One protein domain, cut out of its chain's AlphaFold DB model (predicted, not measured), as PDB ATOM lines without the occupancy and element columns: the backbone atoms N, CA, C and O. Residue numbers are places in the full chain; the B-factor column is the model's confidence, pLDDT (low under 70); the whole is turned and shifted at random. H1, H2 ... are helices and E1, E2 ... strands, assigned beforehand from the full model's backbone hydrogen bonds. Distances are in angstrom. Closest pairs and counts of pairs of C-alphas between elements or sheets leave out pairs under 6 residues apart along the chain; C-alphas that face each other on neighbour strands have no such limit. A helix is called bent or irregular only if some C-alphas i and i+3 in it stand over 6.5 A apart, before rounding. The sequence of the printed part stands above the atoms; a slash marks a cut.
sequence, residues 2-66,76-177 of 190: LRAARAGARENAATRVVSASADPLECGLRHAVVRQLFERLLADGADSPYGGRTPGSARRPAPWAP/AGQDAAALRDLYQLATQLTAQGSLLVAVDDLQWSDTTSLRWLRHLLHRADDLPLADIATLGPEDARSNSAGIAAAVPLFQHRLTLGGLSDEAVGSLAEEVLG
ATOM      1  N   LEU A   2     188.695 265.273 173.425       84.19
ATOM      2  CA  LEU A   2     189.613 266.426 173.341       84.19
ATOM      3  C   LEU A   2     188.905 267.788 173.504       84.19
ATOM      4  O   LEU A   2     189.399 268.671 174.199       84.19
ATOM      5  N   ARG A   3     187.697 267.945 172.938       83.94
ATOM      6  CA  ARG A   3     186.851 269.140 173.152       83.94
ATOM      7  C   ARG A   3     186.507 269.377 174.628       83.94
ATOM      8  O   ARG A   3     186.621 270.508 175.086       83.94
ATOM      9  N   ALA A   4     186.132 268.330 175.364       82.94
ATOM     10  CA  ALA A   4     185.793 268.424 176.785       82.94
ATOM     11  C   ALA A   4     187.028 268.747 177.642       82.94
ATOM     12  O   ALA A   4     186.967 269.639 178.481       82.94
ATOM     13  N   ALA A   5     188.174 268.111 177.363       84.75
ATOM     14  CA  ALA A   5     189.440 268.430 178.030       84.75
ATOM     15  C   ALA A   5     189.832 269.906 177.834       84.75
ATOM     16  O   ALA A   5     190.219 270.588 178.780       84.75
ATOM     17  N   ARG A   6     189.660 270.431 176.613       88.75
ATOM     18  CA  ARG A   6     189.885 271.851 176.309       88.75
ATOM     19  C   ARG A   6     188.903 272.772 177.034       88.75
ATOM     20  O   ARG A   6     189.315 273.850 177.448       88.75
ATOM     21  N   ALA A   7     187.631 272.388 177.144       86.25
ATOM     22  CA  ALA A   7     186.621 273.170 177.854       86.25
ATOM     23  C   ALA A   7     186.961 273.278 179.346       86.25
ATOM     24  O   ALA A   7     187.119 274.392 179.834       86.25
ATOM     25  N   GLY A   8     187.218 272.148 180.015       85.56
ATOM     26  CA  GLY A   8     187.604 272.137 181.429       85.56
ATOM     27  C   GLY A   8     188.912 272.889 181.697       85.56
ATOM     28  O   GLY A   8     189.012 273.654 182.648       85.56
ATOM     29  N   ALA A   9     189.909 272.773 180.812       86.81
ATOM     30  CA  ALA A   9     191.153 273.533 180.952       86.81
ATOM     31  C   ALA A   9     190.951 275.056 180.849       86.81
ATOM     32  O   ALA A   9     191.658 275.810 181.511       86.81
ATOM     33  N   ARG A  10     189.984 275.525 180.047       86.00
ATOM     34  CA  ARG A  10     189.681 276.960 179.891       86.00
ATOM     35  C   ARG A  10     188.974 277.575 181.094       86.00
ATOM     36  O   ARG A  10     188.989 278.795 181.218       86.00
ATOM     37  N   GLU A  11     188.387 276.765 181.971       87.38
ATOM     38  CA  GLU A  11     187.802 277.246 183.228       87.38
ATOM     39  C   GLU A  11     188.882 277.804 184.167       87.38
ATOM     40  O   GLU A  11     188.623 278.708 184.961       87.38
ATOM     41  N   ASN A  12     190.125 277.331 184.032       86.19
ATOM     42  CA  ASN A  12     191.266 277.888 184.740       86.19
ATOM     43  C   ASN A  12     191.900 279.036 183.937       86.19
ATOM     44  O   ASN A  12     192.617 278.811 182.963       86.19
ATOM     45  N   ALA A  13     191.727 280.274 184.406       84.25
ATOM     46  CA  ALA A  13     192.283 281.473 183.767       84.25
ATOM     47  C   ALA A  13     193.826 281.484 183.652       84.25
ATOM     48  O   ALA A  13     194.379 282.215 182.826       84.25
ATOM     49  N   ALA A  14     194.532 280.685 184.463       87.00
ATOM     50  CA  ALA A  14     195.981 280.516 184.372       87.00
ATOM     51  C   ALA A  14     196.404 279.499 183.296       87.00
ATOM     52  O   ALA A  14     197.584 279.444 182.962       87.00
ATOM     53  N   THR A  15     195.470 278.721 182.735       89.94
ATOM     54  CA  THR A  15     195.756 277.745 181.678       89.94
ATOM     55  C   THR A  15     195.505 278.345 180.301       89.94
ATOM     56  O   THR A  15     194.397 278.745 179.943       89.94
ATOM     57  N   ARG A  16     196.548 278.377 179.477       90.38
ATOM     58  CA  ARG A  16     196.453 278.691 178.055       90.38
ATOM     59  C   ARG A  16     196.149 277.411 177.288       90.38
ATOM     60  O   ARG A  16     196.869 276.432 177.434       90.38
ATOM     61  N   VAL A  17     195.130 277.428 176.434       91.56
ATOM     62  CA  VAL A  17     194.783 276.279 175.587       91.56
ATOM     63  C   VAL A  17     195.020 276.623 174.123       91.56
ATOM     64  O   VAL A  17     194.325 277.481 173.576       91.56
ATOM     65  N   VAL A  18     195.956 275.923 173.489       93.75
ATOM     66  CA  VAL A  18     196.181 275.944 172.037       93.75
ATOM     67  C   VAL A  18     195.725 274.624 171.438       93.75
ATOM     68  O   VAL A  18     195.822 273.575 172.075       93.75
ATOM     69  N   SER A  19     195.160 274.663 170.235       94.56
ATOM     70  CA  SER A  19     194.562 273.464 169.652       94.56
ATOM     71  C   SER A  19     194.606 273.435 168.138       94.56
ATOM     72  O   SER A  19     194.319 274.462 167.524       94.56
ATOM     73  N   ALA A  20     194.844 272.255 167.582       95.81
ATOM     74  CA  ALA A  20     194.851 271.987 166.151       95.81
ATOM     75  C   ALA A  20     194.097 270.688 165.846       95.81
ATOM     76  O   ALA A  20     193.949 269.834 166.720       95.81
ATOM     77  N   SER A  21     193.630 270.560 164.609       94.75
ATOM     78  CA  SER A  21     193.114 269.316 164.040       94.75
ATOM     79  C   SER A  21     193.948 269.042 162.801       94.75
ATOM     80  O   SER A  21     193.941 269.852 161.872       94.75
ATOM     81  N   ALA A  22     194.724 267.964 162.811       92.94
ATOM     82  CA  ALA A  22     195.503 267.611 161.638       92.94
ATOM     83  C   ALA A  22     194.583 267.019 160.563       92.94
ATOM     84  O   ALA A  22     193.656 266.270 160.865       92.94
ATOM     85  N   ASP A  23     194.844 267.371 159.307       91.00
ATOM     86  CA  ASP A  23     194.013 266.992 158.166       91.00
ATOM     87  C   ASP A  23     194.872 266.272 157.110       91.00
ATOM     88  O   ASP A  23     195.987 266.729 156.823       91.00
ATOM     89  N   PRO A  24     194.398 265.161 156.510       89.38
ATOM     90  CA  PRO A  24     195.134 264.447 155.466       89.38
ATOM     91  C   PRO A  24     195.573 265.332 154.292       89.38
ATOM     92  O   PRO A  24     196.631 265.098 153.712       89.38
ATOM     93  N   LEU A  25     194.787 266.351 153.939       90.44
ATOM     94  CA  LEU A  25     195.081 267.282 152.848       90.44
ATOM     95  C   LEU A  25     196.184 268.284 153.215       90.44
ATOM     96  O   LEU A  25     196.825 268.852 152.329       90.44
ATOM     97  N   GLU A  26     196.439 268.481 154.509       89.81
ATOM     98  CA  GLU A  26     197.453 269.401 155.023       89.81
ATOM     99  C   GLU A  26     198.749 268.693 155.449       89.81
ATOM    100  O   GLU A  26     199.722 269.362 155.790       89.81
ATOM    101  N   CYS A  27     198.839 267.358 155.375       87.12
ATOM    102  CA  CYS A  27     200.009 266.614 155.866       87.12
ATOM    103  C   CYS A  27     201.323 266.966 155.134       87.12
ATOM    104  O   CYS A  27     202.420 266.792 155.670       87.12
ATOM    105  N   GLY A  28     201.228 267.451 153.891       87.38
ATOM    106  CA  GLY A  28     202.361 267.950 153.104       87.38
ATOM    107  C   GLY A  28     202.679 269.430 153.340       87.38
ATOM    108  O   GLY A  28     203.714 269.920 152.882       87.38
ATOM    109  N   LEU A  29     201.808 270.158 154.041       89.75
ATOM    110  CA  LEU A  29     201.963 271.579 154.307       89.75
ATOM    111  C   LEU A  29     202.838 271.784 155.540       89.75
ATOM    112  O   LEU A  29     202.489 271.457 156.671       89.75
ATOM    113  N   ARG A  30     204.010 272.367 155.306       90.12
ATOM    114  CA  ARG A  30     205.001 272.643 156.341       90.12
ATOM    115  C   ARG A  30     204.396 273.458 157.489       90.12
ATOM    116  O   ARG A  30     203.911 274.571 157.282       90.12
ATOM    117  N   HIS A  31     204.520 272.927 158.699       91.25
ATOM    118  CA  HIS A  31     204.065 273.524 159.949       91.25
ATOM    119  C   HIS A  31     202.550 273.753 160.030       91.25
ATOM    120  O   HIS A  31     202.137 274.595 160.826       91.25
ATOM    121  N   ALA A  32     201.720 273.067 159.240       93.75
ATOM    122  CA  ALA A  32     200.270 273.261 159.243       93.75
ATOM    123  C   ALA A  32     199.675 273.150 160.653       93.75
ATOM    124  O   ALA A  32     199.011 274.076 161.124       93.75
ATOM    125  N   VAL A  33     200.021 272.089 161.386       95.94
ATOM    126  CA  VAL A  33     199.499 271.868 162.744       95.94
ATOM    127  C   VAL A  33     200.001 272.941 163.709       95.94
ATOM    128  O   VAL A  33     199.229 273.525 164.465       95.94
ATOM    129  N   VAL A  34     201.294 273.268 163.656       95.12
ATOM    130  CA  VAL A  34     201.890 274.328 164.492       95.12
ATOM    131  C   VAL A  34     201.251 275.685 164.205       95.12
ATOM    132  O   VAL A  34     201.038 276.474 165.128       95.12
ATOM    133  N   ARG A  35     200.920 275.954 162.941       92.06
ATOM    134  CA  ARG A  35     200.234 277.178 162.556       92.06
ATOM    135  C   ARG A  35     198.859 277.248 163.197       92.06
ATOM    136  O   ARG A  35     198.600 278.202 163.922       92.06
ATOM    137  N   GLN A  36     198.045 276.204 163.060       93.94
ATOM    138  CA  GLN A  36     196.738 276.143 163.716       93.94
ATOM    139  C   GLN A  36     196.825 276.330 165.246       93.94
ATOM    140  O   GLN A  36     195.980 277.019 165.825       93.94
ATOM    141  N   LEU A  37     197.855 275.767 165.898       94.12
ATOM    142  CA  LEU A  37     198.061 275.891 167.347       94.12
ATOM    143  C   LEU A  37     198.230 277.352 167.793       94.12
ATOM    144  O   LEU A  37     197.573 277.775 168.746       94.12
ATOM    145  N   PHE A  38     199.095 278.124 167.131       89.56
ATOM    146  CA  PHE A  38     199.510 279.439 167.639       89.56
ATOM    147  C   PHE A  38     199.031 280.636 166.813       89.56
ATOM    148  O   PHE A  38     199.157 281.760 167.283       89.56
ATOM    149  N   GLU A  39     198.461 280.448 165.622       85.69
ATOM    150  CA  GLU A  39     198.060 281.563 164.752       85.69
ATOM    151  C   GLU A  39     197.014 282.460 165.417       85.69
ATOM    152  O   GLU A  39     197.189 283.675 165.436       85.69
ATOM    153  N   ARG A  40     195.998 281.873 166.063       79.06
ATOM    154  CA  ARG A  40     195.010 282.646 166.834       79.06
ATOM    155  C   ARG A  40     195.638 283.398 168.001       79.06
ATOM    156  O   ARG A  40     195.356 284.569 168.194       79.06
ATOM    157  N   LEU A  41     196.548 282.755 168.728       78.88
ATOM    158  CA  LEU A  41     197.241 283.386 169.850       78.88
ATOM    159  C   LEU A  41     198.107 284.574 169.406       78.88
ATOM    160  O   LEU A  41     198.177 285.589 170.095       78.88
ATOM    161  N   LEU A  42     198.772 284.439 168.257       74.38
ATOM    162  CA  LEU A  42     199.601 285.485 167.666       74.38
ATOM    163  C   LEU A  42     198.761 286.611 167.046       74.38
ATOM    164  O   LEU A  42     199.222 287.750 167.034       74.38
ATOM    165  N   ALA A  43     197.557 286.311 166.551       71.12
ATOM    166  CA  ALA A  43     196.604 287.308 166.066       71.12
ATOM    167  C   ALA A  43     195.991 288.108 167.228       71.12
ATOM    168  O   ALA A  43     196.028 289.336 167.213       71.12
ATOM    169  N   ASP A  44     195.523 287.426 168.276       65.31
ATOM    170  CA  ASP A  44     194.898 288.054 169.447       65.31
ATOM    171  C   ASP A  44     195.889 288.937 170.224       65.31
ATOM    172  O   ASP A  44     195.513 289.958 170.796       65.31
ATOM    173  N   GLY A  45     197.175 288.577 170.231       57.88
ATOM    174  CA  GLY A  45     198.219 289.352 170.901       57.88
ATOM    175  C   GLY A  45     198.527 290.716 170.274       57.88
ATOM    176  O   GLY A  45     199.177 291.525 170.935       57.88
ATOM    177  N   ALA A  46     198.086 290.977 169.037       49.28
ATOM    178  CA  ALA A  46     198.296 292.257 168.358       49.28
ATOM    179  C   ALA A  46     197.249 293.324 168.740       49.28
ATOM    180  O   ALA A  46     197.599 294.498 168.794       49.28
ATOM    181  N   ASP A  47     196.013 292.913 169.064       41.62
ATOM    182  CA  ASP A  47     194.869 293.816 169.303       41.62
ATOM    183  C   ASP A  47     194.188 293.630 170.681       41.62
ATOM    184  O   ASP A  47     193.195 294.294 170.988       41.62
ATOM    185  N   SER A  48     194.682 292.740 171.551       42.94
ATOM    186  CA  SER A  48     194.046 292.499 172.855       42.94
ATOM    187  C   SER A  48     194.288 293.639 173.863       42.94
ATOM    188  O   SER A  48     195.445 293.955 174.160       42.94
ATOM    189  N   PRO A  49     193.239 294.168 174.535       42.66
ATOM    190  CA  PRO A  49     193.391 295.083 175.675       42.66
ATOM    191  C   PRO A  49     194.075 294.426 176.895       42.66
ATOM    192  O   PRO A  49     194.398 295.107 177.865       42.66
ATOM    193  N   TYR A  50     194.338 293.113 176.838       42.47
ATOM    194  CA  TYR A  50     195.106 292.334 177.811       42.47
ATOM    195  C   TYR A  50     196.526 291.985 177.318       42.47
ATOM    196  O   TYR A  50     197.122 291.025 177.815       42.47
ATOM    197  N   GLY A  51     197.076 292.751 176.364       43.72
ATOM    198  CA  GLY A  51     198.355 292.540 175.655       43.72
ATOM    199  C   GLY A  51     199.633 292.349 176.493       43.72
ATOM    200  O   GLY A  51     200.719 292.254 175.935       43.72
ATOM    201  N   GLY A  52     199.538 292.233 177.820       45.91
ATOM    202  CA  GLY A  52     200.641 291.847 178.705       45.91
ATOM    203  C   GLY A  52     200.888 290.334 178.825       45.91
ATOM    204  O   GLY A  52     201.862 289.944 179.464       45.91
ATOM    205  N   ARG A  53     200.025 289.471 178.255       50.56
ATOM    206  CA  ARG A  53     200.109 287.991 178.365       50.56
ATOM    207  C   ARG A  53     200.368 287.246 177.047       50.56
ATOM    208  O   ARG A  53     200.324 286.023 176.962       50.56
ATOM    209  N   THR A  54     200.647 287.967 175.982       53.28
ATOM    210  CA  THR A  54     201.232 287.407 174.759       53.28
ATOM    211  C   THR A  54     202.639 287.972 174.654       53.28
ATOM    212  O   THR A  54     202.847 289.093 175.118       53.28
ATOM    213  N   PRO A  55     203.636 287.249 174.112       53.97
ATOM    214  CA  PRO A  55     204.965 287.817 173.902       53.97
ATOM    215  C   PRO A  55     204.878 288.960 172.872       53.97
ATOM    216  O   PRO A  55     205.111 288.767 171.684       53.97
ATOM    217  N   GLY A  56     204.493 290.158 173.321       48.66
ATOM    218  CA  GLY A  56     204.119 291.318 172.503       48.66
ATOM    219  C   GLY A  56     205.281 292.007 171.787       48.66
ATOM    220  O   GLY A  56     205.146 293.135 171.331       48.66
ATOM    221  N   SER A  57     206.439 291.362 171.684       50.53
ATOM    222  CA  SER A  57     207.604 291.892 170.967       50.53
ATOM    223  C   SER A  57     208.555 290.812 170.445       50.53
ATOM    224  O   SER A  57     209.594 291.133 169.864       50.53
ATOM    225  N   ALA A  58     208.234 289.527 170.634       53.78
ATOM    226  CA  ALA A  58     209.108 288.453 170.188       53.78
ATOM    227  C   ALA A  58     209.079 288.355 168.657       53.78
ATOM    228  O   ALA A  58     208.017 288.391 168.031       53.78
ATOM    229  N   ARG A  59     210.262 288.208 168.046       64.31
ATOM    230  CA  ARG A  59     210.406 287.897 166.620       64.31
ATOM    231  C   ARG A  59     209.460 286.750 166.270       64.31
ATOM    232  O   ARG A  59     209.541 285.674 166.858       64.31
ATOM    233  N   ARG A  60     208.583 286.997 165.298       73.69
ATOM    234  CA  ARG A  60     207.628 286.012 164.794       73.69
ATOM    235  C   ARG A  60     208.388 284.724 164.408       73.69
ATOM    236  O   ARG A  60     209.345 284.825 163.632       73.69
ATOM    237  N   PRO A  61     208.020 283.545 164.950       79.31
ATOM    238  CA  PRO A  61     208.723 282.301 164.656       79.31
ATOM    239  C   PRO A  61     208.721 281.987 163.162       79.31
ATOM    240  O   PRO A  61     207.814 282.397 162.433       79.31
ATOM    241  N   ALA A  62     209.709 281.210 162.717       80.00
ATOM    242  CA  ALA A  62     209.917 280.895 161.304       80.00
ATOM    243  C   ALA A  62     208.662 280.439 160.521       80.00
ATOM    244  O   ALA A  62     208.530 280.894 159.388       80.00
ATOM    245  N   PRO A  63     207.707 279.647 161.069       81.50
ATOM    246  CA  PRO A  63     206.500 279.262 160.326       81.50
ATOM    247  C   PRO A  63     205.619 280.428 159.862       81.50
ATOM    248  O   PRO A  63     204.828 280.255 158.940       81.50
ATOM    249  N   TRP A  64     205.757 281.606 160.480       82.06
ATOM    250  CA  TRP A  64     205.078 282.829 160.051       82.06
ATOM    251  C   TRP A  64     206.057 283.953 159.667       82.06
ATOM    252  O   TRP A  64     205.626 285.080 159.404       82.06
ATOM    253  N   ALA A  65     207.368 283.692 159.667       75.81
ATOM    254  CA  ALA A  65     208.361 284.653 159.204       75.81
ATOM    255  C   ALA A  65     208.408 284.665 157.663       75.81
ATOM    256  O   ALA A  65     208.188 283.625 157.037       75.81
ATOM    257  N   PRO A  66     208.734 285.804 157.028       65.75
ATOM    258  CA  PRO A  66     208.996 285.840 155.594       65.75
ATOM    259  C   PRO A  66     210.132 284.871 155.244       65.75
ATOM    260  O   PRO A  66     211.192 284.912 155.876       65.75
ATOM    261  N   ALA A  76     217.490 272.701 156.168       63.62
ATOM    262  CA  ALA A  76     217.904 272.107 157.438       63.62
ATOM    263  C   ALA A  76     218.207 273.168 158.517       63.62
ATOM    264  O   ALA A  76     217.818 273.012 159.678       63.62
ATOM    265  N   GLY A  77     218.860 274.275 158.142       69.50
ATOM    266  CA  GLY A  77     219.157 275.385 159.058       69.50
ATOM    267  C   GLY A  77     217.904 276.154 159.494       69.50
ATOM    268  O   GLY A  77     217.759 276.496 160.670       69.50
ATOM    269  N   GLN A  78     216.966 276.373 158.568       73.19
ATOM    270  CA  GLN A  78     215.660 276.974 158.840       73.19
ATOM    271  C   GLN A  78     214.810 276.080 159.741       73.19
ATOM    272  O   GLN A  78     214.180 276.597 160.658       73.19
ATOM    273  N   ASP A  79     214.850 274.756 159.555       75.94
ATOM    274  CA  ASP A  79     214.183 273.802 160.446       75.94
ATOM    275  C   ASP A  79     214.689 273.889 161.882       75.94
ATOM    276  O   ASP A  79     213.893 273.975 162.814       75.94
ATOM    277  N   ALA A  80     216.008 273.902 162.080       82.31
ATOM    278  CA  ALA A  80     216.588 273.998 163.416       82.31
ATOM    279  C   ALA A  80     216.248 275.336 164.095       82.31
ATOM    280  O   ALA A  80     215.929 275.369 165.286       82.31
ATOM    281  N   ALA A  81     216.280 276.439 163.338       84.75
ATOM    282  CA  ALA A  81     215.873 277.744 163.843       84.75
ATOM    283  C   ALA A  81     214.377 277.779 164.191       84.75
ATOM    284  O   ALA A  81     214.030 278.209 165.288       84.75
ATOM    285  N   ALA A  82     213.514 277.259 163.314       85.88
ATOM    286  CA  ALA A  82     212.076 277.154 163.543       85.88
ATOM    287  C   ALA A  82     211.760 276.361 164.814       85.88
ATOM    288  O   ALA A  82     210.983 276.824 165.644       85.88
ATOM    289  N   LEU A  83     212.394 275.197 164.994       89.69
ATOM    290  CA  LEU A  83     212.216 274.356 166.179       89.69
ATOM    291  C   LEU A  83     212.551 275.106 167.467       89.69
ATOM    292  O   LEU A  83     211.752 275.101 168.401       89.69
ATOM    293  N   ARG A  84     213.714 275.768 167.507       88.94
ATOM    294  CA  ARG A  84     214.152 276.539 168.674       88.94
ATOM    295  C   ARG A  84     213.219 277.715 168.950       88.94
ATOM    296  O   ARG A  84     212.864 277.934 170.102       88.94
ATOM    297  N   ASP A  85     212.832 278.460 167.919       89.06
ATOM    298  CA  ASP A  85     211.982 279.644 168.066       89.06
ATOM    299  C   ASP A  85     210.570 279.252 168.552       89.06
ATOM    300  O   ASP A  85     209.998 279.914 169.415       89.06
ATOM    301  N   LEU A  86     210.025 278.136 168.060       90.62
ATOM    302  CA  LEU A  86     208.745 277.592 168.521       90.62
ATOM    303  C   LEU A  86     208.819 277.008 169.938       90.62
ATOM    304  O   LEU A  86     207.872 277.146 170.708       90.62
ATOM    305  N   TYR A  87     209.927 276.355 170.300       91.00
ATOM    306  CA  TYR A  87     210.161 275.921 171.678       91.00
ATOM    307  C   TYR A  87     210.234 277.126 172.621       91.00
ATOM    308  O   TYR A  87     209.549 277.148 173.638       91.00
ATOM    309  N   GLN A  88     210.985 278.166 172.247       89.56
ATOM    310  CA  GLN A  88     211.040 279.424 172.993       89.56
ATOM    311  C   GLN A  88     209.645 280.028 173.183       89.56
ATOM    312  O   GLN A  88     209.294 280.389 174.304       89.56
ATOM    313  N   LEU A  89     208.814 280.061 172.136       88.19
ATOM    314  CA  LEU A  89     207.424 280.506 172.256       88.19
ATOM    315  C   LEU A  89     206.656 279.687 173.305       88.19
ATOM    316  O   LEU A  89     206.033 280.274 174.186       88.19
ATOM    317  N   ALA A  90     206.737 278.354 173.265       90.31
ATOM    318  CA  ALA A  90     206.090 277.506 174.267       90.31
ATOM    319  C   ALA A  90     206.590 277.815 175.691       90.31
ATOM    320  O   ALA A  90     205.769 278.023 176.581       90.31
ATOM    321  N   THR A  91     207.909 277.957 175.889       90.56
ATOM    322  CA  THR A  91     208.487 278.298 177.204       90.56
ATOM    323  C   THR A  91     208.025 279.660 177.730       90.56
ATOM    324  O   THR A  91     207.757 279.820 178.920       90.56
ATOM    325  N   GLN A  92     207.876 280.652 176.847       88.00
ATOM    326  CA  GLN A  92     207.373 281.977 177.210       88.00
ATOM    327  C   GLN A  92     205.902 281.929 177.629       88.00
ATOM    328  O   GLN A  92     205.507 282.642 178.547       88.00
ATOM    329  N   LEU A  93     205.093 281.082 176.987       87.69
ATOM    330  CA  LEU A  93     203.700 280.880 177.378       87.69
ATOM    331  C   LEU A  93     203.600 280.177 178.730       87.69
ATOM    332  O   LEU A  93     202.811 280.600 179.573       87.69
ATOM    333  N   THR A  94     204.439 279.166 178.962       91.31
ATOM    334  CA  THR A  94     204.470 278.437 180.235       91.31
ATOM    335  C   THR A  94     205.019 279.274 181.397       91.31
ATOM    336  O   THR A  94     204.704 279.024 182.555       91.31
ATOM    337  N   ALA A  95     205.810 280.315 181.115       89.31
ATOM    338  CA  ALA A  95     206.266 281.264 182.134       89.31
ATOM    339  C   ALA A  95     205.126 282.132 182.706       89.31
ATOM    340  O   ALA A  95     205.288 282.763 183.747       89.31
ATOM    341  N   GLN A  96     203.972 282.181 182.034       85.88
ATOM    342  CA  GLN A  96     202.826 283.010 182.427       85.88
ATOM    343  C   GLN A  96     201.668 282.211 183.046       85.88
ATOM    344  O   GLN A  96     200.645 282.799 183.423       85.88
ATOM    345  N   GLY A  97     201.804 280.886 183.102       88.69
ATOM    346  CA  GLY A  97     200.766 279.943 183.504       88.69
ATOM    347  C   GLY A  97     200.956 278.581 182.837       88.69
ATOM    348  O   GLY A  97     201.944 278.354 182.151       88.69
ATOM    349  N   SER A  98     200.015 277.662 183.014       93.25
ATOM    350  CA  SER A  98     200.075 276.350 182.364       93.25
ATOM    351  C   SER A  98     199.724 276.435 180.874       93.25
ATOM    352  O   SER A  98     198.898 277.253 180.466       93.25
ATOM    353  N   LEU A  99     200.320 275.571 180.050       93.25
ATOM    354  CA  LEU A  99     199.999 275.435 178.625       93.25
ATOM    355  C   LEU A  99     199.414 274.046 178.345       93.25
ATOM    356  O   LEU A  99     200.081 273.041 178.556       93.25
ATOM    357  N   LEU A 100     198.188 273.998 177.827       94.56
ATOM    358  CA  LEU A 100     197.603 272.801 177.233       94.56
ATOM    359  C   LEU A 100     197.741 272.872 175.710       94.56
ATOM    360  O   LEU A 100     197.159 273.755 175.071       94.56
ATOM    361  N   VAL A 101     198.469 271.916 175.141       95.69
ATOM    362  CA  VAL A 101     198.546 271.658 173.702       95.69
ATOM    363  C   VAL A 101     197.597 270.510 173.371       95.69
ATOM    364  O   VAL A 101     197.688 269.435 173.952       95.69
ATOM    365  N   ALA A 102     196.641 270.751 172.475       96.25
ATOM    366  CA  ALA A 102     195.624 269.771 172.100       96.25
ATOM    367  C   ALA A 102     195.640 269.512 170.587       96.25
ATOM    368  O   ALA A 102     195.280 270.403 169.817       96.25
ATOM    369  N   VAL A 103     196.014 268.308 170.153       95.88
ATOM    370  CA  VAL A 103     196.085 267.949 168.724       95.88
ATOM    371  C   VAL A 103     195.115 266.814 168.409       95.88
ATOM    372  O   VAL A 103     195.265 265.706 168.915       95.88
ATOM    373  N   ASP A 104     194.115 267.080 167.574       93.62
ATOM    374  CA  ASP A 104     193.245 266.030 167.035       93.62
ATOM    375  C   ASP A 104     193.892 265.381 165.803       93.62
ATOM    376  O   ASP A 104     194.573 266.064 165.030       93.62
ATOM    377  N   ASP A 105     193.667 264.079 165.630       92.25
ATOM    378  CA  ASP A 105     194.093 263.278 164.480       92.25
ATOM    379  C   ASP A 105     195.595 263.340 164.196       92.25
ATOM    380  O   ASP A 105     196.034 263.509 163.057       92.25
ATOM    381  N   LEU A 106     196.414 263.168 165.243       92.50
ATOM    382  CA  LEU A 106     197.867 263.343 165.194       92.50
ATOM    383  C   LEU A 106     198.518 262.629 163.996       92.50
ATOM    384  O   LEU A 106     199.477 263.169 163.445       92.50
ATOM    385  N   GLN A 107     197.979 261.484 163.558       90.44
ATOM    386  CA  GLN A 107     198.428 260.711 162.394       90.44
ATOM    387  C   GLN A 107     198.503 261.503 161.078       90.44
ATOM    388  O   GLN A 107     199.301 261.153 160.213       90.44
ATOM    389  N   TRP A 108     197.739 262.586 160.936       92.56
ATOM    390  CA  TRP A 108     197.732 263.432 159.737       92.56
ATOM    391  C   TRP A 108     198.656 264.642 159.815       92.56
ATOM    392  O   TRP A 108     198.710 265.454 158.895       92.56
ATOM    393  N   SER A 109     199.419 264.761 160.899       93.19
ATOM    394  CA  SER A 109     200.307 265.900 161.105       93.19
ATOM    395  C   SER A 109     201.451 265.940 160.095       93.19
ATOM    396  O   SER A 109     202.086 264.927 159.772       93.19
ATOM    397  N   ASP A 110     201.801 267.153 159.673       92.12
ATOM    398  CA  ASP A 110     202.982 267.373 158.855       92.12
ATOM    399  C   ASP A 110     204.283 267.032 159.606       92.12
ATOM    400  O   ASP A 110     204.399 267.139 160.835       92.12
ATOM    401  N   THR A 111     205.308 266.637 158.850       91.38
ATOM    402  CA  THR A 111     206.598 266.178 159.398       91.38
ATOM    403  C   THR A 111     207.282 267.220 160.263       91.38
ATOM    404  O   THR A 111     207.918 266.884 161.266       91.38
ATOM    405  N   THR A 112     207.175 268.492 159.889       91.62
ATOM    406  CA  THR A 112     207.843 269.560 160.625       91.62
ATOM    407  C   THR A 112     207.150 269.867 161.950       91.62
ATOM    408  O   THR A 112     207.839 270.122 162.940       91.62
ATOM    409  N   SER A 113     205.824 269.754 162.019       94.06
ATOM    410  CA  SER A 113     205.071 269.843 163.267       94.06
ATOM    411  C   SER A 113     205.284 268.639 164.177       94.06
ATOM    412  O   SER A 113     205.510 268.847 165.366       94.06
ATOM    413  N   LEU A 114     205.341 267.407 163.655       93.94
ATOM    414  CA  LEU A 114     205.708 266.239 164.473       93.94
ATOM    415  C   LEU A 114     207.128 266.356 165.035       93.94
ATOM    416  O   LEU A 114     207.377 266.013 166.190       93.94
ATOM    417  N   ARG A 115     208.075 266.876 164.244       92.94
ATOM    418  CA  ARG A 115     209.441 267.136 164.719       92.94
ATOM    419  C   ARG A 115     209.459 268.167 165.848       92.94
ATOM    420  O   ARG A 115     210.180 267.968 166.825       92.94
ATOM    421  N   TRP A 116     208.672 269.235 165.726       94.12
ATOM    422  CA  TRP A 116     208.518 270.231 166.786       94.12
ATOM    423  C   TRP A 116     207.887 269.645 168.047       94.12
ATOM    424  O   TRP A 116     208.457 269.801 169.123       94.12
ATOM    425  N   LEU A 117     206.779 268.916 167.913       94.62
ATOM    426  CA  LEU A 117     206.086 268.298 169.039       94.62
ATOM    427  C   LEU A 117     207.018 267.356 169.806       94.62
ATOM    428  O   LEU A 117     207.134 267.438 171.024       94.62
ATOM    429  N   ARG A 118     207.777 266.520 169.089       93.88
ATOM    430  CA  ARG A 118     208.814 265.684 169.703       93.88
ATOM    431  C   ARG A 118     209.847 266.531 170.431       93.88
ATOM    432  O   ARG A 118     210.169 266.236 171.575       93.88
ATOM    433  N   HIS A 119     210.378 267.570 169.788       92.75
ATOM    434  CA  HIS A 119     211.373 268.448 170.401       92.75
ATOM    435  C   HIS A 119     210.869 269.105 171.698       92.75
ATOM    436  O   HIS A 119     211.656 269.244 172.636       92.75
ATOM    437  N   LEU A 120     209.586 269.477 171.738       93.62
ATOM    438  CA  LEU A 120     208.895 270.027 172.900       93.62
ATOM    439  C   LEU A 120     208.737 268.981 174.010       93.62
ATOM    440  O   LEU A 120     209.176 269.227 175.127       93.62
ATOM    441  N   LEU A 121     208.180 267.806 173.697       93.00
ATOM    442  CA  LEU A 121     207.892 266.757 174.682       93.00
ATOM    443  C   LEU A 121     209.153 266.220 175.376       93.00
ATOM    444  O   LEU A 121     209.124 265.975 176.572       93.00
ATOM    445  N   HIS A 122     210.289 266.123 174.674       92.06
ATOM    446  CA  HIS A 122     211.572 265.735 175.295       92.06
ATOM    447  C   HIS A 122     212.099 266.750 176.325       92.06
ATOM    448  O   HIS A 122     213.095 266.481 176.989       92.06
ATOM    449  N   ARG A 123     211.509 267.944 176.390       90.31
ATOM    450  CA  ARG A 123     211.904 269.041 177.283       90.31
ATOM    451  C   ARG A 123     210.725 269.546 178.114       90.31
ATOM    452  O   ARG A 123     210.790 270.641 178.664       90.31
ATOM    453  N   ALA A 124     209.632 268.786 178.153       87.56
ATOM    454  CA  ALA A 124     208.415 269.191 178.839       87.56
ATOM    455  C   ALA A 124     208.504 269.004 180.360       87.56
ATOM    456  O   ALA A 124     207.776 269.688 181.067       87.56
ATOM    457  N   ASP A 125     209.402 268.143 180.857       83.19
ATOM    458  CA  ASP A 125     209.499 267.790 182.284       83.19
ATOM    459  C   ASP A 125     209.732 269.001 183.208       83.19
ATOM    460  O   ASP A 125     209.281 269.004 184.350       83.19
ATOM    461  N   ASP A 126     210.370 270.059 182.697       85.06
ATOM    462  CA  ASP A 126     210.644 271.295 183.441       85.06
ATOM    463  C   ASP A 126     209.596 272.402 183.201       85.06
ATOM    464  O   ASP A 126     209.768 273.540 183.647       85.06
ATOM    465  N   LEU A 127     208.515 272.113 182.466       92.12
ATOM    466  CA  LEU A 127     207.510 273.093 182.057       92.12
ATOM    467  C   LEU A 127     206.122 272.727 182.609       92.12
ATOM    468  O   LEU A 127     205.736 271.560 182.574       92.12
ATOM    469  N   PRO A 128     205.300 273.705 183.046       93.88
ATOM    470  CA  PRO A 128     203.887 273.484 183.353       93.88
ATOM    471  C   PRO A 128     203.082 273.279 182.054       93.88
ATOM    472  O   PRO A 128     202.272 274.117 181.654       93.88
ATOM    473  N   LEU A 129     203.343 272.171 181.364       94.62
ATOM    474  CA  LEU A 129     202.819 271.846 180.046       94.62
ATOM    475  C   LEU A 129     202.111 270.492 180.070       94.62
ATOM    476  O   LEU A 129     202.644 269.510 180.576       94.62
ATOM    477  N   ALA A 130     200.929 270.437 179.465       94.25
ATOM    478  CA  ALA A 130     200.237 269.198 179.151       94.25
ATOM    479  C   ALA A 130     200.026 269.109 177.639       94.25
ATOM    480  O   ALA A 130     199.599 270.081 177.013       94.25
ATOM    481  N   ASP A 131     200.294 267.940 177.065       94.88
ATOM    482  CA  ASP A 131     199.972 267.631 175.676       94.88
ATOM    483  C   ASP A 131     198.933 266.512 175.634       94.88
ATOM    484  O   ASP A 131     199.086 265.480 176.294       94.88
ATOM    485  N   ILE A 132     197.854 266.735 174.892       95.50
ATOM    486  CA  ILE A 132     196.821 265.736 174.649       95.50
ATOM    487  C   ILE A 132     196.658 265.608 173.144       95.50
ATOM    488  O   ILE A 132     196.254 266.555 172.468       95.50
ATOM    489  N   ALA A 133     196.895 264.402 172.643       94.38
ATOM    490  CA  ALA A 133     196.690 264.071 171.248       94.38
ATOM    491  C   ALA A 133     195.697 262.919 171.086       94.38
ATOM    492  O   ALA A 133     195.613 262.033 171.940       94.38
ATOM    493  N   THR A 134     194.959 262.916 169.981       92.94
ATOM    494  CA  THR A 134     194.144 261.769 169.562       92.94
ATOM    495  C   THR A 134     194.790 261.084 168.363       92.94
ATOM    496  O   THR A 134     195.536 261.697 167.597       92.94
ATOM    497  N   LEU A 135     194.534 259.783 168.238       89.12
ATOM    498  CA  LEU A 135     194.996 258.952 167.134       89.12
ATOM    499  C   LEU A 135     193.837 258.072 166.676       89.12
ATOM    500  O   LEU A 135     193.237 257.372 167.497       89.12
ATOM    501  N   GLY A 136     193.534 258.117 165.381       83.62
ATOM    502  CA  GLY A 136     192.525 257.263 164.761       83.62
ATOM    503  C   GLY A 136     193.010 255.816 164.565       83.62
ATOM    504  O   GLY A 136     194.214 255.590 164.417       83.62
ATOM    505  N   PRO A 137     192.094 254.826 164.551       68.62
ATOM    506  CA  PRO A 137     192.427 253.425 164.282       68.62
ATOM    507  C   PRO A 137     192.782 253.144 162.808       68.62
ATOM    508  O   PRO A 137     193.508 252.188 162.532       68.62
ATOM    509  N   GLU A 138     192.315 253.976 161.870       59.66
ATOM    510  CA  GLU A 138     192.428 253.773 160.418       59.66
ATOM    511  C   GLU A 138     193.568 254.627 159.797       59.66
ATOM    512  O   GLU A 138     193.607 255.846 159.953       59.66
ATOM    513  N   ASP A 139     194.478 253.976 159.059       54.12
ATOM    514  CA  ASP A 139     195.498 254.524 158.137       54.12
ATOM    515  C   ASP A 139     196.591 255.485 158.664       54.12
ATOM    516  O   ASP A 139     196.821 256.575 158.156       54.12
ATOM    517  N   ALA A 140     197.477 254.992 159.531       52.38
ATOM    518  CA  ALA A 140     198.773 255.627 159.818       52.38
ATOM    519  C   ALA A 140     199.803 255.537 158.655       52.38
ATOM    520  O   ALA A 140     200.970 255.206 158.883       52.38
ATOM    521  N   ARG A 141     199.410 255.763 157.390       54.09
ATOM    522  CA  ARG A 141     200.336 255.666 156.236       54.09
ATOM    523  C   ARG A 141     201.035 256.975 155.897       54.09
ATOM    524  O   ARG A 141     202.158 256.933 155.396       54.09
ATOM    525  N   SER A 142     200.427 258.124 156.195       57.34
ATOM    526  CA  SER A 142     201.132 259.399 156.077       57.34
ATOM    527  C   SER A 142     201.983 259.598 157.331       57.34
ATOM    528  O   SER A 142     201.481 259.580 158.446       57.34
ATOM    529  N   ASN A 143     203.301 259.715 157.160       63.81
ATOM    530  CA  ASN A 143     204.251 260.028 158.233       63.81
ATOM    531  C   ASN A 143     204.390 259.009 159.389       63.81
ATOM    532  O   ASN A 143     204.732 259.379 160.518       63.81
ATOM    533  N   SER A 144     204.202 257.718 159.101       74.00
ATOM    534  CA  SER A 144     204.285 256.614 160.076       74.00
ATOM    535  C   SER A 144     205.523 256.664 160.982       74.00
ATOM    536  O   SER A 144     205.416 256.440 162.184       74.00
ATOM    537  N   ALA A 145     206.693 257.022 160.443       83.06
ATOM    538  CA  ALA A 145     207.934 257.138 161.211       83.06
ATOM    539  C   ALA A 145     207.917 258.307 162.214       83.06
ATOM    540  O   ALA A 145     208.421 258.176 163.331       83.06
ATOM    541  N   GLY A 146     207.336 259.450 161.834       85.19
ATOM    542  CA  GLY A 146     207.179 260.602 162.722       85.19
ATOM    543  C   GLY A 146     206.257 260.279 163.893       85.19
ATOM    544  O   GLY A 146     206.610 260.545 165.042       85.19
ATOM    545  N   ILE A 147     205.128 259.628 163.598       88.12
ATOM    546  CA  ILE A 147     204.145 259.178 164.589       88.12
ATOM    547  C   ILE A 147     204.736 258.117 165.508       88.12
ATOM    548  O   ILE A 147     204.722 258.298 166.724       88.12
ATOM    549  N   ALA A 148     205.339 257.063 164.954       87.50
ATOM    550  CA  ALA A 148     205.973 255.996 165.727       87.50
ATOM    551  C   ALA A 148     207.036 256.522 166.704       87.50
ATOM    552  O   ALA A 148     207.249 255.935 167.760       87.50
ATOM    553  N   ALA A 149     207.678 257.645 166.376       88.94
ATOM    554  CA  ALA A 149     208.678 258.273 167.224       88.94
ATOM    555  C   ALA A 149     208.131 259.358 168.176       88.94
ATOM    556  O   ALA A 149     208.852 259.777 169.081       88.94
ATOM    557  N   ALA A 150     206.901 259.844 167.977       89.44
ATOM    558  CA  ALA A 150     206.230 260.794 168.871       89.44
ATOM    559  C   ALA A 150     205.378 260.080 169.926       89.44
ATOM    560  O   ALA A 150     205.402 260.437 171.097       89.44
ATOM    561  N   VAL A 151     204.672 259.032 169.514       89.44
ATOM    562  CA  VAL A 151     203.744 258.244 170.330       89.44
ATOM    563  C   VAL A 151     204.345 257.708 171.648       89.44
ATOM    564  O   VAL A 151     203.635 257.730 172.653       89.44
ATOM    565  N   PRO A 152     205.617 257.259 171.712       91.88
ATOM    566  CA  PRO A 152     206.249 256.838 172.967       91.88
ATOM    567  C   PRO A 152     206.523 257.965 173.973       91.88
ATOM    568  O   PRO A 152     206.823 257.672 175.123       91.88
ATOM    569  N   LEU A 153     206.450 259.234 173.556       92.19
ATOM    570  CA  LEU A 153     206.687 260.387 174.435       92.19
ATOM    571  C   LEU A 153     205.451 260.755 175.267       92.19
ATOM    572  O   LEU A 153     205.553 261.529 176.214       92.19
ATOM    573  N   PHE A 154     204.283 260.206 174.924       91.31
ATOM    574  CA  PHE A 154     203.061 260.379 175.699       91.31
ATOM    575  C   PHE A 154     203.051 259.411 176.879       91.31
ATOM    576  O   PHE A 154     203.012 258.194 176.697       91.31
ATOM    577  N   GLN A 155     203.047 259.962 178.093       90.56
ATOM    578  CA  GLN A 155     203.120 259.182 179.334       90.56
ATOM    579  C   GLN A 155     201.851 258.356 179.597       90.56
ATOM    580  O   GLN A 155     201.905 257.293 180.212       90.56
ATOM    581  N   HIS A 156     200.704 258.830 179.106       90.75
ATOM    582  CA  HIS A 156     199.414 258.177 179.279       90.75
ATOM    583  C   HIS A 156     198.776 257.890 177.923       90.75
ATOM    584  O   HIS A 156     198.721 258.759 177.054       90.75
ATOM    585  N   ARG A 157     198.251 256.672 177.757       90.44
ATOM    586  CA  ARG A 157     197.461 256.282 176.588       90.44
ATOM    587  C   ARG A 157     196.137 255.695 177.038       90.44
ATOM    588  O   ARG A 157     196.107 254.769 177.841       90.44
ATOM    589  N   LEU A 158     195.061 256.229 176.476       89.38
ATOM    590  CA  LEU A 158     193.711 255.728 176.672       89.38
ATOM    591  C   LEU A 158     193.213 255.193 175.335       89.38
ATOM    592  O   LEU A 158     193.131 255.937 174.360       89.38
ATOM    593  N   THR A 159     192.905 253.900 175.291       86.50
ATOM    594  CA  THR A 159     192.233 253.299 174.140       86.50
ATOM    595  C   THR A 159     190.739 253.452 174.347       86.50
ATOM    596  O   THR A 159     190.172 252.870 175.270       86.50
ATOM    597  N   LEU A 160     190.111 254.264 173.502       83.81
ATOM    598  CA  LEU A 160     188.664 254.424 173.503       83.81
ATOM    599  C   LEU A 160     188.054 253.272 172.702       83.81
ATOM    600  O   LEU A 160     188.426 253.051 171.550       83.81
ATOM    601  N   GLY A 161     187.150 252.521 173.329       80.31
ATOM    602  CA  GLY A 161     186.305 251.570 172.613       80.31
ATOM    603  C   GLY A 161     185.264 252.297 171.762       80.31
ATOM    604  O   GLY A 161     185.009 253.488 171.955       80.31
ATOM    605  N   GLY A 162     184.639 251.564 170.840       81.88
ATOM    606  CA  GLY A 162     183.404 252.030 170.217       81.88
ATOM    607  C   GLY A 162     182.332 252.298 171.277       81.88
ATOM    608  O   GLY A 162     182.361 251.718 172.366       81.88
ATOM    609  N   LEU A 163     181.394 253.190 170.962       84.19
ATOM    610  CA  LEU A 163     180.194 253.345 171.779       84.19
ATOM    611  C   LEU A 163     179.430 252.013 171.787       84.19
ATOM    612  O   LEU A 163     179.365 251.336 170.760       84.19
ATOM    613  N   SER A 164     178.873 251.631 172.937       87.88
ATOM    614  CA  SER A 164     177.921 250.519 172.991       87.88
ATOM    615  C   SER A 164     176.662 250.876 172.201       87.88
ATOM    616  O   SER A 164     176.338 252.055 172.074       87.88
ATOM    617  N   ASP A 165     175.916 249.879 171.724       87.50
ATOM    618  CA  ASP A 165     174.652 250.111 171.005       87.50
ATOM    619  C   ASP A 165     173.676 250.981 171.815       87.50
ATOM    620  O   ASP A 165     173.014 251.859 171.270       87.50
ATOM    621  N   GLU A 166     173.647 250.793 173.138       88.12
ATOM    622  CA  GLU A 166     172.883 251.627 174.071       88.12
ATOM    623  C   GLU A 166     173.362 253.086 174.063       88.12
ATOM    624  O   GLU A 166     172.557 253.999 173.898       88.12
ATOM    625  N   ALA A 167     174.674 253.317 174.171       88.19
ATOM    626  CA  ALA A 167     175.242 254.663 174.142       88.19
ATOM    627  C   ALA A 167     175.069 255.342 172.772       88.19
ATOM    628  O   ALA A 167     174.903 256.559 172.709       88.19
ATOM    629  N   VAL A 168     175.083 254.571 171.679       88.81
ATOM    630  CA  VAL A 168     174.726 255.060 170.339       88.81
ATOM    631  C   VAL A 168     173.257 255.471 170.300       88.81
ATOM    632  O   VAL A 168     172.962 256.548 169.788       88.81
ATOM    633  N   GLY A 169     172.355 254.658 170.863       85.44
ATOM    634  CA  GLY A 169     170.930 254.972 170.978       85.44
ATOM    635  C   GLY A 169     170.687 256.286 171.721       85.44
ATOM    636  O   GLY A 169     170.074 257.194 171.164       85.44
ATOM    637  N   SER A 170     171.265 256.439 172.915       88.38
ATOM    638  CA  SER A 170     171.151 257.676 173.699       88.38
ATOM    639  C   SER A 170     171.725 258.896 172.973       88.38
ATOM    640  O   SER A 170     171.126 259.968 172.998       88.38
ATOM    641  N   LEU A 171     172.868 258.750 172.292       86.88
ATOM    642  CA  LEU A 171     173.470 259.847 171.529       86.88
ATOM    643  C   LEU A 171     172.622 260.230 170.307       86.88
ATOM    644  O   LEU A 171     172.521 261.410 169.972       86.88
ATOM    645  N   ALA A 172     172.027 259.250 169.625       87.75
ATOM    646  CA  ALA A 172     171.152 259.498 168.488       87.75
ATOM    647  C   ALA A 172     169.898 260.271 168.916       87.75
ATOM    648  O   ALA A 172     169.548 261.247 168.256       87.75
ATOM    649  N   GLU A 173     169.282 259.891 170.035       88.56
ATOM    650  CA  GLU A 173     168.138 260.603 170.622       88.56
ATOM    651  C   GLU A 173     168.505 262.030 171.054       88.56
ATOM    652  O   GLU A 173     167.753 262.967 170.794       88.56
ATOM    653  N   GLU A 174     169.682 262.230 171.657       88.06
ATOM    654  CA  GLU A 174     170.161 263.558 172.058       88.06
ATOM    655  C   GLU A 174     170.395 264.485 170.852       88.06
ATOM    656  O   GLU A 174     170.029 265.661 170.882       88.06
ATOM    657  N   VAL A 175     171.014 263.973 169.783       85.06
ATOM    658  CA  VAL A 175     171.440 264.783 168.628       85.06
ATOM    659  C   VAL A 175     170.318 264.994 167.611       85.06
ATOM    660  O   VAL A 175     170.225 266.070 167.017       85.06
ATOM    661  N   LEU A 176     169.492 263.974 167.371       84.38
ATOM    662  CA  LEU A 176     168.440 263.993 166.348       84.38
ATOM    663  C   LEU A 176     167.048 264.283 166.934       84.38
ATOM    664  O   LEU A 176     166.119 264.534 166.167       84.38
ATOM    665  N   GLY A 177     166.915 264.298 168.266       74.06
ATOM    666  CA  GLY A 177     165.628 264.291 168.962       74.06
ATOM    667  C   GLY A 177     164.986 262.898 168.960       74.06
ATOM    668  O   GLY A 177     165.458 261.987 168.275       74.06
TER     669      GLY A 177
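Overview. This is residues 2 to 66 and 76 to 177 of the 190 residues of the protein "AAA_16 domain-containing protein" of Kitasatospora aureofaciens (UniProt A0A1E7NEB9). What would one see first? A small sheet of three parallel strands, E1, E2 and E3, lies between H1 over one face and H2 with the end of H3, residues 90 to 94, over the other; H4 packs on H3, and H5 runs side by side with H4. H6 sticks out far from this body, with residues 164 to 170 and 172 to 177 standing free. What is it made of? The printed part has 167 residues with six named helices and three named strands, in the order H1 E1 H2 H3 E2 H4 E3 H5 H6, mostly helix; the sheet's order is E1 E2 E3. How large is it? It is compact, with a radius of gyration of the C-alphas of 17.3 A and spans of 53 by 39 by 30 A.

Arrangement. What is on the sheet? H1, residues 2 to 11, is over E1, residues 15 to 21, and E2, residues 98 to 104, at a height of 8.9 A over the sheet; the closest C-alphas of H1 and E1 are those of Ala 9 and Thr 15, 6.3 A apart. On the opposite face H2, residues 32 to 47, is over E1, with the C-alphas of Ser 19 and Leu 37 closest at 4.8 A. H3, residues 76 to 94, is on the same face as H2; with H2 and H3 on one face of the sheet and H1 on the other, the arrangement is one of three layers, helices on both faces of a sheet. How do the strands pair? E2 is parallel to both E1 and E3, residues 129 to 133, with N 16 and O 98 at 2.8 A and N 101 and O 130 at 2.9 A, within hydrogen-bond range. What does the hub touch? H4, residues 111 to 121, touches H3 at a steep tilt of 44 degrees, the C-alphas of Leu 83 and Trp 116 being closest at 5.6 A, and H5, residues 144 to 153, at a shallow tilt of 12 degrees, with those of Arg 118 and Ala 150 closest at 5.6 A. H2 and H4 only just touch, only at their ends, with 3 pairs of C-alphas within 8 A; E2, H4 and E3 form a strand-helix-strand unit, two parallel neighbour strands with a helix between, and a right-handed crossover. Are the helix backbones complete? In H1, H3, H4 and H6, residues 165 to 176, every O i to N i+4 pair is within hydrogen-bond range; in H2 8 of 12 are, in H5 4 of 6.

Along the chain. Where are the ends? H1 begins at C-alpha 2 (189.613, 266.426, 173.341), and H6 ends at C-alpha 176 (168.440, 263.993, 166.348). Which elements are long? H3 measures 27.2 A, H2 23.5 A, and E1 and E2 19.7 A each. H2 is irregular, with C-alphas 37 and 40 at 7.4 A.

Size, cuts and confidence. Is the printed part cut? Residues 67 to 75 are not printed, and C-alphas 66 and 76 are 16.5 A apart. Which link is long? That from H5 to H6, 11 residues, is long. Where is confidence low? The pLDDT is under 70 at residues 44 to 59, 66, 76 to 77 and 137 to 143.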